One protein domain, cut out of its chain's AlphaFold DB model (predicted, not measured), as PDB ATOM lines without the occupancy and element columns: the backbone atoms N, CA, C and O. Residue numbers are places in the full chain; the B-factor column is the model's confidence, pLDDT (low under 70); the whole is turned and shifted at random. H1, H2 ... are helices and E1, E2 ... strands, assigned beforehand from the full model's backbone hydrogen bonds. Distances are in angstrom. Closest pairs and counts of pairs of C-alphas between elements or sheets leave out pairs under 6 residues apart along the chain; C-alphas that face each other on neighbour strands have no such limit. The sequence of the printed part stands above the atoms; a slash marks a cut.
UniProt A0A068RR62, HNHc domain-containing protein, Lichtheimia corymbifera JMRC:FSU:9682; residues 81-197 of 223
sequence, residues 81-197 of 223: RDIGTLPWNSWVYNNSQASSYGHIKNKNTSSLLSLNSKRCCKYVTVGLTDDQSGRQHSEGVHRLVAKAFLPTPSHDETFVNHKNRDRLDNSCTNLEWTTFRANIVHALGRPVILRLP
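AT A GLANCE: This is residues 81 to 197 of the 223 residues of the protein "HNHc domain-containing protein" of Lichtheimia corymbifera JMRC:FSU:9682 (UniProt A0A068RR62). One short helix, H1, sits in the middle, with three small antiparallel sheets round it: E1 E2 E3 over one side, E4 E5 E6 near its beginning, and the hairpin E7 E8 on another side. H2 packs on E7 away from H1, and the last residues lead on from H2 to one end of the longest axis. The printed part has 117 residues, in the order E1 E2 E3 E4 E5 E6 H1 E7 E8 H2, two named helices and eight named strands, a mixed class with 55 residues in named elements, under half. It is compact, with a radius of gyration of the C-alphas of 15.0 A, yet elongated, spanning 49 by 31 by 22 A.

HOW THE PARTS SIT: E1, residues 81 to 85, E2, residues 92 to 99, and E3, residues 104 to 106, form a meander, each strand the antiparallel neighbour of the one before. In the hairpin of E1 and E2, N 81 and O 98 are 2.9 A apart, within hydrogen-bond range; in that of E2 and E3, N 97 and O 105 are 2.9 A apart. E2 bends by 83 degrees at residue 95. H1, residues 141 to 149, is on this sheet at a height of 7.9 A, over E1 and E2, and runs across the strands, at 82 degrees to E1 on the local plane. Its closest C-alphas to E1 are those of Ile 83 and Ala 148, 5.7 A. E4, residues 115 to 117, E5, residues 124 to 129, and E6, residues 136 to 140, form a second meander, with N 116 and O 125 at 2.8 A and N 126 and O 139 at 2.8 A. The closest C-alphas of E5 and H1 are those of Thr 125 and Val 141, 5.2 A. E7, residues 159 to 162, and E8, residues 175 to 178, are an antiparallel hairpin, with N 161 and O 176 at 2.8 A. The closest C-alphas of H1 and E8 are those of Ala 146 and Leu 175, 6.5 A. H2, residues 180 to 187, comes closest to E7 at the C-alphas of Phe 159 and Phe 180, 6.3 A; H1 and H2 are apart. In H1 and H2 every O i to N i+4 pair is within hydrogen-bond range.

IN THESE COORDINATES: E1 begins at C-alpha 81, (-21.782, 0.141, -34.689). E2 is 17.5 A long, E5 16.9 A, E6 13.3 A and E1 12.5 A. H1 begins at C-alpha 141, (-13.802, 7.229, -26.864), and is 12.1 A long. H2, 10.7 A long, ends at C-alpha 187, (5.140, 8.092, -28.184).

THE WHOLE: The C-alphas farthest apart are those of Thr 109 and Pro 197, 50.8 A. The printed part has no cut. The link from E7 to E8, 12 residues, is long. The mean pLDDT of the printed part is 87.2; residues 119 to 122 and 190 to 197 are under 70.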
ATOM      1  N   ARG A  81     -21.893   1.525 -35.168       95.44
ATOM      2  CA  ARG A  81     -21.782   0.141 -34.689       95.44
ATOM      3  C   ARG A  81     -22.060   0.041 -33.195       95.44
ATOM      4  O   ARG A  81     -21.755   0.959 -32.433       95.44
ATOM      5  N   ASP A  82     -22.628  -1.091 -32.795       95.81
ATOM      6  CA  ASP A  82     -22.965  -1.382 -31.402       95.81
ATOM      7  C   ASP A  82     -21.691  -1.630 -30.578       95.81
ATOM      8  O   ASP A  82     -20.780  -2.354 -30.996       95.81
ATOM      9  N   ILE A  83     -21.629  -1.023 -29.389       94.88
ATOM     10  CA  ILE A  83     -20.486  -1.177 -28.481       94.88
ATOM     11  C   ILE A  83     -20.576  -2.510 -27.740       94.88
ATOM     12  O   ILE A  83     -19.590  -3.236 -27.712       94.88
ATOM     13  N   GLY A  84     -21.729  -2.880 -27.186       94.25
ATOM     14  CA  GLY A  84     -21.916  -4.169 -26.512       94.25
ATOM     15  C   GLY A  84     -20.988  -4.370 -25.306       94.25
ATOM     16  O   GLY A  84     -20.678  -3.418 -24.592       94.25
ATOM     17  N   THR A  85     -20.554  -5.610 -25.072       94.94
ATOM     18  CA  THR A  85     -19.690  -5.964 -23.934       94.94
ATOM     19  C   THR A  85     -18.221  -5.661 -24.204       94.94
ATOM     20  O   THR A  85     -17.677  -6.000 -25.261       94.94
ATOM     21  N   LEU A  86     -17.563  -5.052 -23.220       92.00
ATOM     22  CA  LEU A  86     -16.141  -4.744 -23.263       92.00
ATOM     23  C   LEU A  86     -15.299  -5.901 -22.695       92.00
ATOM     24  O   LEU A  86     -15.556  -6.350 -21.580       92.00
ATOM     25  N   PRO A  87     -14.248  -6.361 -23.398       88.56
ATOM     26  CA  PRO A  87     -13.488  -7.544 -22.984       88.56
ATOM     27  C   PRO A  87     -12.551  -7.315 -21.784       88.56
ATOM     28  O   PRO A  87     -12.081  -8.278 -21.192       88.56
ATOM     29  N   TRP A  88     -12.247  -6.066 -21.421       87.94
ATOM     30  CA  TRP A  88     -11.247  -5.740 -20.389       87.94
ATOM     31  C   TRP A  88     -11.826  -5.483 -18.992       87.94
ATOM     32  O   TRP A  88     -11.092  -5.557 -18.012       87.94
ATOM     33  N   ASN A  89     -13.103  -5.124 -18.887       89.69
ATOM     34  CA  ASN A  89     -13.778  -4.848 -17.610       89.69
ATOM     35  C   ASN A  89     -15.175  -5.477 -17.516       89.69
ATOM     36  O   ASN A  89     -15.846  -5.298 -16.504       89.69
ATOM     37  N   SER A  90     -15.598  -6.212 -18.549       93.25
ATOM     38  CA  SER A  90     -16.900  -6.880 -18.638       93.25
ATOM     39  C   SER A  90     -18.115  -5.948 -18.565       93.25
ATOM     40  O   SER A  90     -19.232  -6.437 -18.433       93.25
ATOM     41  N   TRP A  91     -17.933  -4.628 -18.679       94.19
ATOM     42  CA  TRP A  91     -19.049  -3.678 -18.716       94.19
ATOM     43  C   TRP A  91     -19.841  -3.822 -20.014       94.19
ATOM     44  O   TRP A  91     -19.272  -4.102 -21.078       94.19
ATOM     45  N   VAL A  92     -21.157  -3.633 -19.923       95.31
ATOM     46  CA  VAL A  92     -22.097  -3.882 -21.016       95.31
ATOM     47  C   VAL A  92     -22.772  -2.587 -21.442       95.31
ATOM     48  O   VAL A  92     -23.476  -1.951 -20.664       95.31
ATOM     49  N   TYR A  93     -22.584  -2.221 -22.711       95.25
ATOM     50  CA  TYR A  93     -23.133  -1.008 -23.317       95.25
ATOM     51  C   TYR A  93     -23.943  -1.331 -24.582       95.25
ATOM     52  O   TYR A  93     -23.615  -0.890 -25.687       95.25
ATOM     53  N   ASN A  94     -25.013  -2.113 -24.438       94.56
ATOM     54  CA  ASN A  94     -25.916  -2.494 -25.532       94.56
ATOM     55  C   ASN A  94     -26.768  -1.314 -26.016       94.56
ATOM     56  O   ASN A  94     -27.128  -1.233 -27.192       94.56
ATOM     57  N   ASN A  95     -27.052  -0.371 -25.118       93.88
ATOM     58  CA  ASN A  95     -27.809   0.841 -25.423       93.88
ATOM     59  C   ASN A  95     -26.963   1.958 -26.059       93.88
ATOM     60  O   ASN A  95     -27.460   3.069 -26.241       93.88
ATOM     61  N   SER A  96     -25.693   1.702 -26.388       95.81
ATOM     62  CA  SER A  96     -24.770   2.712 -26.914       95.81
ATOM     63  C   SER A  96     -24.124   2.282 -28.230       95.81
ATOM     64  O   SER A  96     -23.750   1.122 -28.419       95.81
ATOM     65  N   GLN A  97     -23.962   3.243 -29.139       96.25
ATOM     66  CA  GLN A  97     -23.329   3.049 -30.443       96.25
ATOM     67  C   GLN A  97     -22.171   4.023 -30.639       96.25
ATOM     68  O   GLN A  97     -22.253   5.183 -30.230       96.25
ATOM     69  N   ALA A  98     -21.124   3.559 -31.319       96.88
ATOM     70  CA  ALA A  98     -19.993   4.374 -31.745       96.88
ATOM     71  C   ALA A  98     -20.054   4.632 -33.255       96.88
ATOM     72  O   ALA A  98     -20.466   3.754 -34.017       96.88
ATOM     73  N   SER A  99     -19.636   5.821 -33.687       96.44
ATOM     74  CA  SER A  99     -19.485   6.159 -35.101       96.44
ATOM     75  C   SER A  99     -18.053   5.975 -35.592       96.44
ATOM     76  O   SER A  99     -17.102   6.033 -34.808       96.44
ATOM     77  N   SER A 100     -17.888   5.836 -36.909       93.62
ATOM     78  CA  SER A 100     -16.576   5.771 -37.566       93.62
ATOM     79  C   SER A 100     -15.694   7.005 -37.324       93.62
ATOM     80  O   SER A 100     -14.475   6.902 -37.412       93.62
ATOM     81  N   TYR A 101     -16.285   8.151 -36.976       93.00
ATOM     82  CA  TYR A 101     -15.588   9.415 -36.691       93.00
ATOM     83  C   TYR A 101     -15.401   9.688 -35.186       93.00
ATOM     84  O   TYR A 101     -14.937  10.754 -34.796       93.00
ATOM     85  N   GLY A 102     -15.780   8.747 -34.317       92.94
ATOM     86  CA  GLY A 102     -15.578   8.885 -32.873       92.94
ATOM     87  C   GLY A 102     -16.683   9.620 -32.115       92.94
ATOM     88  O   GLY A 102     -16.467  10.072 -30.993       92.94
ATOM     89  N   HIS A 103     -17.887   9.701 -32.678       93.94
ATOM     90  CA  HIS A 103     -19.069  10.120 -31.925       93.94
ATOM     91  C   HIS A 103     -19.691   8.927 -31.208       93.94
ATOM     92  O   HIS A 103     -19.701   7.814 -31.728       93.94
ATOM     93  N   ILE A 104     -20.265   9.172 -30.032       95.88
ATOM     94  CA  ILE A 104     -21.003   8.165 -29.273       95.88
ATOM     95  C   ILE A 104     -22.443   8.647 -29.119       95.88
ATOM     96  O   ILE A 104     -22.677   9.825 -28.840       95.88
ATOM     97  N   LYS A 105     -23.407   7.749 -29.305       95.31
ATOM     98  CA  LYS A 105     -24.829   8.057 -29.133       95.31
ATOM     99  C   LYS A 105     -25.547   6.972 -28.351       95.31
ATOM    100  O   LYS A 105     -25.145   5.807 -28.375       95.31
ATOM    101  N   ASN A 106     -26.637   7.361 -27.709       94.12
ATOM    102  CA  ASN A 106     -27.589   6.419 -27.147       94.12
ATOM    103  C   ASN A 106     -28.461   5.843 -28.277       94.12
ATOM    104  O   ASN A 106     -28.992   6.592 -29.095       94.12
ATOM    105  N   LYS A 107     -28.603   4.517 -28.329       91.75
ATOM    106  CA  LYS A 107     -29.377   3.788 -29.345       91.75
ATOM    107  C   LYS A 107     -30.882   4.023 -29.203       91.75
ATOM    108  O   LYS A 107     -31.564   4.192 -30.207       91.75
ATOM    109  N   ASN A 108     -31.380   4.089 -27.970       90.38
ATOM    110  CA  ASN A 108     -32.808   4.206 -27.668       90.38
ATOM    111  C   ASN A 108     -33.320   5.626 -27.913       90.38
ATOM    112  O   ASN A 108     -34.376   5.810 -28.509       90.38
ATOM    113  N   THR A 109     -32.562   6.640 -27.488       90.31
ATOM    114  CA  THR A 109     -32.961   8.047 -27.664       90.31
ATOM    115  C   THR A 109     -32.410   8.671 -28.947       90.31
ATOM    116  O   THR A 109     -32.724   9.818 -29.255       90.31
ATOM    117  N   SER A 110     -31.537   7.958 -29.670       89.31
ATOM    118  CA  SER A 110     -30.757   8.472 -30.809       89.31
ATOM    119  C   SER A 110     -29.961   9.752 -30.512       89.31
ATOM    120  O   SER A 110     -29.478  10.417 -31.428       89.31
ATOM    121  N   SER A 111     -29.800  10.113 -29.236       91.62
ATOM    122  CA  SER A 111     -29.161  11.360 -28.823       91.62
ATOM    123  C   SER A 111     -27.646  11.195 -28.761       91.62
ATOM    124  O   SER A 111     -27.142  10.206 -28.220       91.62
ATOM    125  N   LEU A 112     -26.918  12.182 -29.285       94.12
ATOM    126  CA  LEU A 112     -25.465  12.251 -29.153       94.12
ATOM    127  C   LEU A 112     -25.087  12.471 -27.686       94.12
ATOM    128  O   LEU A 112     -25.652  13.331 -27.011       94.12
ATOM    129  N   LEU A 113     -24.124  11.691 -27.200       91.94
ATOM    130  CA  LEU A 113     -23.620  11.816 -25.839       91.94
ATOM    131  C   LEU A 113     -22.554  12.906 -25.760       91.94
ATOM    132  O   LEU A 113     -21.758  13.094 -26.681       91.94
ATOM    133  N   SER A 114     -22.527  13.606 -24.626       91.44
ATOM    134  CA  SER A 114     -21.528  14.640 -24.376       91.44
ATOM    135  C   SER A 114     -20.147  14.015 -24.195       91.44
ATOM    136  O   SER A 114     -19.940  13.161 -23.325       91.44
ATOM    137  N   LEU A 115     -19.206  14.450 -25.029       90.94
ATOM    138  CA  LEU A 115     -17.815  14.031 -24.968       90.94
ATOM    139  C   LEU A 115     -17.017  15.026 -24.126       90.94
ATOM    140  O   LEU A 115     -17.057  16.235 -24.349       90.94
ATOM    141  N   ASN A 116     -16.257  14.505 -23.172       87.75
ATOM    142  CA  ASN A 116     -15.409  15.289 -22.293       87.75
ATOM    143  C   ASN A 116     -13.972  15.283 -22.820       87.75
ATOM    144  O   ASN A 116     -13.365  14.227 -23.000       87.75
ATOM    145  N   SER A 117     -13.405  16.470 -23.018       84.38
ATOM    146  CA  SER A 117     -11.977  16.661 -23.275       84.38
ATOM    147  C   SER A 117     -11.384  17.506 -22.147       84.38
ATOM    148  O   SER A 117     -11.815  18.630 -21.887       84.38
ATOM    149  N   LYS A 118     -10.416  16.956 -21.406       72.88
ATOM    150  CA  LYS A 118      -9.692  17.734 -20.391       72.88
ATOM    151  C   LYS A 118      -8.603  18.553 -21.086       72.88
ATOM    152  O   LYS A 118      -7.877  18.039 -21.927       72.88
ATOM    153  N   ARG A 119      -8.446  19.826 -20.705       61.50
ATOM    154  CA  ARG A 119      -7.447  20.731 -21.317       61.50
ATOM    155  C   ARG A 119      -5.991  20.294 -21.092       61.50
ATOM    156  O   ARG A 119      -5.137  20.611 -21.906       61.50
ATOM    157  N   CYS A 120      -5.696  19.597 -19.990       61.84
ATOM    158  CA  CYS A 120      -4.330  19.291 -19.537       61.84
ATOM    159  C   CYS A 120      -3.856  17.852 -19.813       61.84
ATOM    160  O   CYS A 120      -2.660  17.574 -19.747       61.84
ATOM    161  N   CYS A 121      -4.756  16.927 -20.146       59.91
ATOM    162  CA  CYS A 121      -4.407  15.575 -20.563       59.91
ATOM    163  C   CYS A 121      -5.552  14.954 -21.370       59.91
ATOM    164  O   CYS A 121      -6.695  15.382 -21.328       59.91
ATOM    165  N   LYS A 122      -5.213  13.937 -22.145       66.19
ATOM    166  CA  LYS A 122      -4.897  14.158 -23.556       66.19
ATOM    167  C   LYS A 122      -5.915  13.450 -24.471       66.19
ATOM    168  O   LYS A 122      -5.829  13.624 -25.668       66.19
ATOM    169  N   TYR A 123      -6.868  12.697 -23.911       80.88
ATOM    170  CA  TYR A 123      -7.820  11.832 -24.622       80.88
ATOM    171  C   TYR A 123      -9.274  12.231 -24.351       80.88
ATOM    172  O   TYR A 123      -9.605  12.686 -23.256       80.88
ATOM    173  N   VAL A 124     -10.141  11.994 -25.335       91.50
ATOM    174  CA  VAL A 124     -11.587  12.229 -25.229       91.50
ATOM    175  C   VAL A 124     -12.262  11.073 -24.486       91.50
ATOM    176  O   VAL A 124     -12.001   9.900 -24.779       91.50
ATOM    177  N   THR A 125     -13.138  11.395 -23.533       93.25
ATOM    178  CA  THR A 125     -13.902  10.415 -22.746       93.25
ATOM    179  C   THR A 125     -15.407  10.655 -22.823       93.25
ATOM    180  O   THR A 125     -15.864  11.747 -23.151       93.25
ATOM    181  N   VAL A 126     -16.195   9.637 -22.492       94.50
ATOM    182  CA  VAL A 126     -17.660   9.692 -22.424       94.50
ATOM    183  C   VAL A 126     -18.141   8.980 -21.162       94.50
ATOM    184  O   VAL A 126     -17.550   7.988 -20.741       94.50
ATOM    185  N   GLY A 127     -19.193   9.502 -20.533       94.69
ATOM    186  CA  GLY A 127     -19.866   8.819 -19.430       94.69
ATOM    187  C   GLY A 127     -20.916   7.853 -19.972       94.69
ATOM    188  O   GLY A 127     -21.862   8.308 -20.611       94.69
ATOM    189  N   LEU A 128     -20.770   6.556 -19.705       94.56
ATOM    190  CA  LEU A 128     -21.719   5.513 -20.101       94.56
ATOM    191  C   LEU A 128     -22.261   4.782 -18.879       94.56
ATOM    192  O   LEU A 128     -21.529   4.541 -17.924       94.56
ATOM    193  N   THR A 129     -23.534   4.414 -18.928       95.06
ATOM    194  CA  THR A 129     -24.170   3.586 -17.901       95.06
ATOM    195  C   THR A 129     -24.053   2.127 -18.304       95.06
ATOM    196  O   THR A 129     -24.415   1.778 -19.424       95.06
ATOM    197  N   ASP A 130     -23.519   1.297 -17.414       94.69
ATOM    198  CA  ASP A 130     -23.469  -0.151 -17.595       94.69
ATOM    199  C   ASP A 130     -24.877  -0.737 -17.470       94.69
ATOM    200  O   ASP A 130     -25.550  -0.545 -16.456       94.69
ATOM    201  N   ASP A 131     -25.311  -1.458 -18.499       92.44
ATOM    202  CA  ASP A 131     -26.660  -2.017 -18.587       92.44
ATOM    203  C   ASP A 131     -26.890  -3.137 -17.554       92.44
ATOM    204  O   ASP A 131     -28.036  -3.410 -17.198       92.44
ATOM    205  N   GLN A 132     -25.825  -3.782 -17.059       92.75
ATOM    206  CA  GLN A 132     -25.935  -4.837 -16.044       92.75
ATOM    207  C   GLN A 132     -26.001  -4.282 -14.618       92.75
ATOM    208  O   GLN A 132     -26.893  -4.649 -13.855       92.75
ATOM    209  N   SER A 133     -25.054  -3.422 -14.235       93.12
ATOM    210  CA  SER A 133     -24.981  -2.894 -12.863       93.12
ATOM    211  C   SER A 133     -25.762  -1.597 -12.641       93.12
ATOM    212  O   SER A 133     -25.952  -1.193 -11.492       93.12
ATOM    213  N   GLY A 134     -26.167  -0.904 -13.710       94.00
ATOM    214  CA  GLY A 134     -26.784   0.425 -13.655       94.00
ATOM    215  C   GLY A 134     -25.823   1.548 -13.246       94.00
ATOM    216  O   GLY A 134     -26.252   2.688 -13.063       94.00
ATOM    217  N   ARG A 135     -24.526   1.258 -13.071       94.31
ATOM    218  CA  ARG A 135     -23.520   2.242 -12.649       94.31
ATOM    219  C   ARG A 135     -22.966   3.008 -13.840       94.31
ATOM    220  O   ARG A 135     -22.798   2.467 -14.928       94.31
ATOM    221  N   GLN A 136     -22.640   4.278 -13.619       94.50
ATOM    222  CA  GLN A 136     -22.019   5.117 -14.635       94.50
ATOM    223  C   GLN A 136     -20.491   5.038 -14.562       94.50
ATOM    224  O   GLN A 136     -19.895   5.154 -13.490       94.50
ATOM    225  N   HIS A 137     -19.858   4.901 -15.722       93.56
ATOM    226  CA  HIS A 137     -18.416   4.810 -15.888       93.56
ATOM    227  C   HIS A 137     -17.920   5.806 -16.936       93.56
ATOM    228  O   HIS A 137     -18.606   6.105 -17.911       93.56
ATOM    229  N   SER A 138     -16.711   6.329 -16.732       93.44
ATOM    230  CA  SER A 138     -16.041   7.204 -17.696       93.44
ATOM    231  C   SER A 138     -15.126   6.368 -18.582       93.44
ATOM    232  O   SER A 138     -14.103   5.873 -18.111       93.44
ATOM    233  N   GLU A 139     -15.457   6.265 -19.865       93.12
ATOM    234  CA  GLU A 139     -14.731   5.450 -20.839       93.12
ATOM    235  C   GLU A 139     -14.040   6.295 -21.908       93.12
ATOM    236  O   GLU A 139     -14.509   7.368 -22.288       93.12
ATOM    237  N   GLY A 140     -12.898   5.814 -22.399       93.94
ATOM    238  CA  GLY A 140     -12.150   6.476 -23.467       93.94
ATOM    239  C   GLY A 140     -12.799   6.244 -24.830       93.94
ATOM    240  O   GLY A 140     -12.946   5.096 -25.244       93.94
ATOM    241  N   VAL A 141     -13.114   7.316 -25.561       95.25
ATOM    242  CA  VAL A 141     -13.802   7.229 -26.864       95.25
ATOM    243  C   VAL A 141     -13.005   6.385 -27.858       95.25
ATOM    244  O   VAL A 141     -13.552   5.450 -28.434       95.25
ATOM    245  N   HIS A 142     -11.698   6.630 -27.983       94.69
ATOM    246  CA  HIS A 142     -10.794   5.819 -28.805       94.69
ATOM    247  C   HIS A 142     -10.912   4.304 -28.549       94.69
ATOM    248  O   HIS A 142     -10.878   3.525 -29.495       94.69
ATOM    249  N   ARG A 143     -11.101   3.859 -27.299       94.50
ATOM    250  CA  ARG A 143     -11.224   2.424 -26.970       94.50
ATOM    251  C   ARG A 143     -12.554   1.851 -27.435       94.50
ATOM    252  O   ARG A 143     -12.590   0.747 -27.971       94.50
ATOM    253  N   LEU A 144     -13.633   2.608 -27.249       96.06
ATOM    254  CA  LEU A 144     -14.973   2.220 -27.687       96.06
ATOM    255  C   LEU A 144     -15.038   2.111 -29.216       96.06
ATOM    256  O   LEU A 144     -15.554   1.128 -29.744       96.06
ATOM    257  N   VAL A 145     -14.456   3.084 -29.922       96.25
ATOM    258  CA  VAL A 145     -14.380   3.086 -31.390       96.25
ATOM    259  C   VAL A 145     -13.504   1.938 -31.885       96.25
ATOM    260  O   VAL A 145     -13.931   1.188 -32.758       96.25
ATOM    261  N   ALA A 146     -12.316   1.746 -31.302       94.62
ATOM    262  CA  ALA A 146     -11.433   0.638 -31.654       94.62
ATOM    263  C   ALA A 146     -12.142  -0.715 -31.504       94.62
ATOM    264  O   ALA A 146     -12.160  -1.507 -32.439       94.62
ATOM    265  N   LYS A 147     -12.825  -0.940 -30.375       95.00
ATOM    266  CA  LYS A 147     -13.602  -2.162 -30.130       95.00
ATOM    267  C   LYS A 147     -14.714  -2.385 -31.159       95.00
ATOM    268  O   LYS A 147     -15.034  -3.531 -31.467       95.00
ATOM    269  N   ALA A 148     -15.354  -1.321 -31.639       94.62
ATOM    270  CA  ALA A 148     -16.488  -1.424 -32.556       94.62
ATOM    271  C   ALA A 148     -16.064  -1.583 -34.030       94.62
ATOM    272  O   ALA A 148     -16.743  -2.264 -34.806       94.62
ATOM    273  N   PHE A 149     -14.961  -0.951 -34.437       94.81
ATOM    274  CA  PHE A 149     -14.581  -0.833 -35.849       94.81
ATOM    275  C   PHE A 149     -13.335  -1.616 -36.246       94.81
ATOM    276  O   PHE A 149     -13.263  -2.058 -37.394       94.81
ATOM    277  N   LEU A 150     -12.376  -1.791 -35.336       91.94
ATOM    278  CA  LEU A 150     -11.151  -2.528 -35.624       91.94
ATOM    279  C   LEU A 150     -11.374  -4.034 -35.440       91.94
ATOM    280  O   LEU A 150     -12.226  -4.438 -34.643       91.94
ATOM    281  N   PRO A 151     -10.621  -4.874 -36.170       90.50
ATOM    282  CA  PRO A 151     -10.625  -6.307 -35.921       90.50
ATOM    283  C   PRO A 151     -10.196  -6.607 -34.483       90.50
ATOM    284  O   PRO A 151      -9.522  -5.801 -33.832       90.50
ATOM    285  N   THR A 152     -10.595  -7.782 -33.998       88.50
ATOM    286  CA  THR A 152     -10.175  -8.281 -32.689       88.50
ATOM    287  C   THR A 152      -8.646  -8.237 -32.593       88.50
ATOM    288  O   THR A 152      -7.988  -8.766 -33.492       88.50
ATOM    289  N   PRO A 153      -8.084  -7.606 -31.547       87.88
ATOM    290  CA  PRO A 153      -6.640  -7.513 -31.378       87.88
ATOM    291  C   PRO A 153      -5.994  -8.886 -31.213       87.88
ATOM    292  O   PRO A 153      -6.623  -9.835 -30.729       87.88
ATOM    293  N   SER A 154      -4.708  -8.963 -31.544       83.88
ATOM    294  CA  SER A 154      -3.865 -10.091 -31.145       83.88
ATOM    295  C   SER A 154      -3.724 -10.130 -29.619       83.88
ATOM    296  O   SER A 154      -3.923  -9.128 -28.932       83.88
ATOM    297  N   HIS A 155      -3.362 -11.285 -29.059       82.75
ATOM    298  CA  HIS A 155      -3.291 -11.480 -27.602       82.75
ATOM    299  C   HIS A 155      -2.371 -10.468 -26.880       82.75
ATOM    300  O   HIS A 155      -2.595 -10.125 -25.720       82.75
ATOM    301  N   ASP A 156      -1.330  -9.983 -27.549       85.06
ATOM    302  CA  ASP A 156      -0.358  -9.017 -27.035       85.06
ATOM    303  C   ASP A 156      -0.754  -7.541 -27.256       85.06
ATOM    304  O   ASP A 156      -0.174  -6.638 -26.637       85.06
ATOM    305  N   GLU A 157      -1.764  -7.272 -28.084       88.94
ATOM    306  CA  GLU A 157      -2.206  -5.928 -28.456       88.94
ATOM    307  C   GLU A 157      -3.315  -5.420 -27.525       88.94
ATOM    308  O   GLU A 157      -4.508  -5.454 -27.813       88.94
ATOM    309  N   THR A 158      -2.909  -4.923 -26.361       88.38
ATOM    310  CA  THR A 158      -3.834  -4.494 -25.296       88.38
ATOM    311  C   THR A 158      -4.096  -2.986 -25.262       88.38
ATOM    312  O   THR A 158      -4.954  -2.522 -24.507       88.38
ATOM    313  N   PHE A 159      -3.384  -2.202 -26.077       90.00
ATOM    314  CA  PHE A 159      -3.458  -0.740 -26.094       90.00
ATOM    315  C   PHE A 159      -3.966  -0.231 -27.440       90.00
ATOM    316  O   PHE A 159      -3.727  -0.847 -28.470       90.00
ATOM    317  N   VAL A 160      -4.628   0.926 -27.432       92.38
ATOM    318  CA  VAL A 160      -5.035   1.632 -28.655       92.38
ATOM    319  C   VAL A 160      -4.087   2.806 -28.880       92.38
ATOM    320  O   VAL A 160      -3.884   3.612 -27.967       92.38
ATOM    321  N   ASN A 161      -3.518   2.901 -30.078       91.25
ATOM    322  CA  ASN A 161      -2.637   3.986 -30.506       91.25
ATOM    323  C   ASN A 161      -3.333   4.900 -31.522       91.25
ATOM    324  O   ASN A 161      -4.128   4.442 -32.343       91.25
ATOM    325  N   HIS A 162      -2.992   6.189 -31.471       91.69
ATOM    326  CA  HIS A 162      -3.381   7.199 -32.456       91.69
ATOM    327  C   HIS A 162      -2.244   7.368 -33.463       91.69
ATOM    328  O   HIS A 162      -1.170   7.866 -33.104       91.69
ATOM    329  N   LYS A 163      -2.471   6.981 -34.720       89.44
ATOM    330  CA  LYS A 163      -1.451   6.986 -35.786       89.44
ATOM    331  C   LYS A 163      -0.898   8.387 -36.039       89.44
ATOM    332  O   LYS A 163       0.313   8.568 -36.132       89.44
ATOM    333  N   ASN A 164      -1.772   9.393 -36.074       88.06
ATOM    334  CA  ASN A 164      -1.393  10.796 -36.263       88.06
ATOM    335  C   ASN A 164      -0.879  11.490 -34.985       88.06
ATOM    336  O   ASN A 164      -0.536  12.669 -35.035       88.06
ATOM    337  N   ARG A 165      -0.826  10.788 -33.840       86.31
ATOM    338  CA  ARG A 165      -0.458  11.320 -32.507       86.31
ATOM    339  C   ARG A 165      -1.382  12.414 -31.962       86.31
ATOM    340  O   ARG A 165      -1.140  12.902 -30.849       86.31
ATOM    341  N   ASP A 166      -2.445  12.747 -32.686       87.06
ATOM    342  CA  ASP A 166      -3.542  13.558 -32.198       87.06
ATOM    343  C   ASP A 166      -4.554  12.657 -31.492       87.06
ATOM    344  O   ASP A 166      -5.123  11.724 -32.047       87.06
ATOM    345  N   ARG A 167      -4.760  12.948 -30.217       88.50
ATOM    346  CA  ARG A 167      -5.615  12.164 -29.328       88.50
ATOM    347  C   ARG A 167      -7.056  12.679 -29.290       88.50
ATOM    348  O   ARG A 167      -7.907  12.078 -28.623       88.50
ATOM    349  N   LEU A 168      -7.318  13.800 -29.963       89.38
ATOM    350  CA  LEU A 168      -8.658  14.333 -30.190       89.38
ATOM    351  C   LEU A 168      -9.304  13.698 -31.429       89.38
ATOM    352  O   LEU A 168     -10.525  13.536 -31.449       89.38
ATOM    353  N   ASP A 169      -8.501  13.248 -32.395       90.94
ATOM    354  CA  ASP A 169      -8.971  12.491 -33.555       90.94
ATOM    355  C   ASP A 169      -9.221  11.017 -33.197       90.94
ATOM    356  O   ASP A 169      -8.332  10.166 -33.233       90.94
ATOM    357  N   ASN A 170     -10.470  10.712 -32.846       92.81
ATOM    358  CA  ASN A 170     -10.911   9.366 -32.480       92.81
ATOM    359  C   ASN A 170     -11.523   8.601 -33.667       92.81
ATOM    360  O   ASN A 170     -12.265   7.641 -33.447       92.81
ATOM    361  N   SER A 171     -11.240   9.015 -34.904       93.25
ATOM    362  CA  SER A 171     -11.719   8.330 -36.106       93.25
ATOM    363  C   SER A 171     -11.144   6.919 -36.189       93.25
ATOM    364  O   SER A 171      -9.953   6.713 -35.960       93.25
ATOM    365  N   CYS A 172     -11.950   5.927 -36.569       93.62
ATOM    366  CA  CYS A 172     -11.518   4.528 -36.595       93.62
ATOM    367  C   CYS A 172     -10.316   4.283 -37.522       93.62
ATOM    368  O   CYS A 172      -9.508   3.399 -37.263       93.62
ATOM    369  N   THR A 173     -10.166   5.085 -38.580       91.81
ATOM    370  CA  THR A 173      -9.023   5.040 -39.507       91.81
ATOM    371  C   THR A 173      -7.711   5.477 -38.849       91.81
ATOM    372  O   THR A 173      -6.648   4.947 -39.191       91.81
ATOM    373  N   ASN A 174      -7.783   6.388 -37.873       92.19
ATOM    374  CA  ASN A 174      -6.645   6.912 -37.120       92.19
ATOM    375  C   ASN A 174      -6.219   6.006 -35.949       92.19
ATOM    376  O   ASN A 174      -5.161   6.211 -35.357       92.19
ATOM    377  N   LEU A 175      -7.018   4.993 -35.615       93.00
ATOM    378  CA  LEU A 175      -6.762   4.109 -34.482       93.00
ATOM    379  C   LEU A 175      -6.166   2.772 -34.930       93.00
ATOM    380  O   LEU A 175      -6.424   2.279 -36.031       93.00
ATOM    381  N   GLU A 176      -5.368   2.177 -34.052       92.69
ATOM    382  CA  GLU A 176      -4.867   0.809 -34.189       92.69
ATOM    383  C   GLU A 176      -4.665   0.160 -32.822       92.69
ATOM    384  O   GLU A 176      -4.390   0.843 -31.831       92.69
ATOM    385  N   TRP A 177      -4.792  -1.163 -32.776       92.88
ATOM    386  CA  TRP A 177      -4.345  -1.944 -31.636       92.88
ATOM    387  C   TRP A 177      -2.819  -2.055 -31.660       92.88
ATOM    388  O   TRP A 177      -2.205  -2.130 -32.719       92.88
ATOM    389  N   THR A 178      -2.197  -2.005 -30.489       90.75
ATOM    390  CA  THR A 178      -0.745  -2.074 -30.344       90.75
ATOM    391  C   THR A 178      -0.362  -2.728 -29.023       90.75
ATOM    392  O   THR A 178      -1.101  -2.708 -28.033       90.75
ATOM    393  N   THR A 179       0.860  -3.246 -28.969       88.19
ATOM    394  CA  THR A 179       1.494  -3.669 -27.720       88.19
ATOM    395  C   THR A 179       1.939  -2.460 -26.892       88.19
ATOM    396  O   THR A 179       2.210  -1.376 -27.423       88.19
ATOM    397  N   PHE A 180       2.090  -2.656 -25.578       84.81
ATOM    398  CA  PHE A 180       2.607  -1.636 -24.655       84.81
ATOM    399  C   PHE A 180       3.957  -1.063 -25.109       84.81
ATOM    400  O   PHE A 180       4.165   0.153 -25.130       84.81
ATOM    401  N   ARG A 181       4.879  -1.951 -25.506       83.12
ATOM    402  CA  ARG A 181       6.235  -1.580 -25.922       83.12
ATOM    403  C   ARG A 181       6.211  -0.730 -27.188       83.12
ATOM    404  O   ARG A 181       6.890   0.293 -27.229       83.12
ATOM    405  N   ALA A 182       5.433  -1.134 -28.192       82.94
ATOM    406  CA  ALA A 182       5.307  -0.377 -29.433       82.94
ATOM    407  C   ALA A 182       4.661   0.999 -29.193       82.94
ATOM    408  O   ALA A 182       5.173   1.996 -29.698       82.94
ATOM    409  N   ASN A 183       3.645   1.082 -28.325       83.81
ATOM    410  CA  ASN A 183       3.000   2.350 -27.974       83.81
ATOM    411  C   ASN A 183       3.977   3.347 -27.322       83.81
ATOM    412  O   ASN A 183       4.027   4.520 -27.693       83.81
ATOM    413  N   ILE A 184       4.808   2.884 -26.378       82.62
ATOM    414  CA  ILE A 184       5.837   3.724 -25.741       82.62
ATOM    415  C   ILE A 184       6.857   4.207 -26.768       82.62
ATOM    416  O   ILE A 184       7.201   5.387 -26.796       82.62
ATOM    417  N   VAL A 185       7.353   3.303 -27.611       80.56
ATOM    418  CA  VAL A 185       8.354   3.634 -28.630       80.56
ATOM    419  C   VAL A 185       7.802   4.668 -29.617       80.56
ATOM    420  O   VAL A 185       8.482   5.662 -29.888       80.56
ATOM    421  N   HIS A 186       6.551   4.497 -30.054       78.31
ATOM    422  CA  HIS A 186       5.837   5.453 -30.899       78.31
ATOM    423  C   HIS A 186       5.701   6.826 -30.224       78.31
ATOM    424  O   HIS A 186       6.050   7.848 -30.821       78.31
ATOM    425  N   ALA A 187       5.284   6.858 -28.955       77.31
ATOM    426  CA  ALA A 187       5.140   8.092 -28.184       77.31
ATOM    427  C   ALA A 187       6.474   8.829 -27.963       77.31
ATOM    428  O   ALA A 187       6.496  10.059 -27.942       77.31
ATOM    429  N   LEU A 188       7.580   8.091 -27.823       78.62
ATOM    430  CA  LEU A 188       8.932   8.638 -27.667       78.62
ATOM    431  C   LEU A 188       9.597   9.012 -29.003       78.62
ATOM    432  O   LEU A 188      10.717   9.519 -28.993       78.62
ATOM    433  N   GLY A 189       8.951   8.738 -30.143       70.00
ATOM    434  CA  GLY A 189       9.504   9.009 -31.472       70.00
ATOM    435  C   GLY A 189      10.739   8.174 -31.823       70.00
ATOM    436  O   GLY A 189      11.483   8.547 -32.726       70.00
ATOM    437  N   ARG A 190      10.979   7.060 -31.122       60.56
ATOM    438  CA  ARG A 190      12.093   6.155 -31.436       60.56
ATOM    439  C   ARG A 190      11.638   5.153 -32.506       60.56
ATOM    440  O   ARG A 190      10.492   4.716 -32.456       60.56
ATOM    441  N   PRO A 191      12.487   4.758 -33.467       55.25
ATOM    442  CA  PRO A 191      12.133   3.696 -34.400       55.25
ATOM    443  C   PRO A 191      11.986   2.365 -33.647       55.25
ATOM    444  O   PRO A 191      12.838   1.994 -32.833       55.25
ATOM    445  N   VAL A 192      10.900   1.636 -33.913       53.81
ATOM    446  CA  VAL A 192      10.740   0.255 -33.443       53.81
ATOM    447  C   VAL A 192      11.715  -0.609 -34.241       53.81
ATOM    448  O   VAL A 192      11.457  -0.939 -35.393       53.81
ATOM    449  N   ILE A 193      12.843  -0.996 -33.644       55.25
ATOM    450  CA  ILE A 193      13.633  -2.108 -34.183       55.25
ATOM    451  C   ILE A 193      12.852  -3.381 -33.844       55.25
ATOM    452  O   ILE A 193      12.962  -3.905 -32.731       55.25
ATOM    453  N   LEU A 194      12.023  -3.847 -34.782       50.38
ATOM    454  CA  LEU A 194      11.463  -5.196 -34.755       50.38
ATOM    455  C   LEU A 194      12.639  -6.169 -34.863       50.38
ATOM    456  O   LEU A 194      13.131  -6.446 -35.954       50.38
ATOM    457  N   ARG A 195      13.138  -6.664 -33.728       47.19
ATOM    458  CA  ARG A 195      13.986  -7.857 -33.751       47.19
ATOM    459  C   ARG A 195      13.056  -9.020 -34.064       47.19
ATOM    460  O   ARG A 195      12.281  -9.424 -33.199       47.19
ATOM    461  N   LEU A 196      13.066  -9.477 -35.315       44.81
ATOM    462  CA  LEU A 196      12.349 -10.685 -35.707       44.81
ATOM    463  C   LEU A 196      12.823 -11.858 -34.833       44.81
ATOM    464  O   LEU A 196      13.983 -11.878 -34.409       44.81
ATOM    465  N   PRO A 197      11.952 -12.838 -34.539       52.75
ATOM    466  CA  PRO A 197      12.389 -14.059 -33.883       52.75
ATOM    467  C   PRO A 197      13.490 -14.737 -34.728       52.75
ATOM    468  O   PRO A 197      13.407 -14.709 -35.961       52.75
TER     469      PRO A 197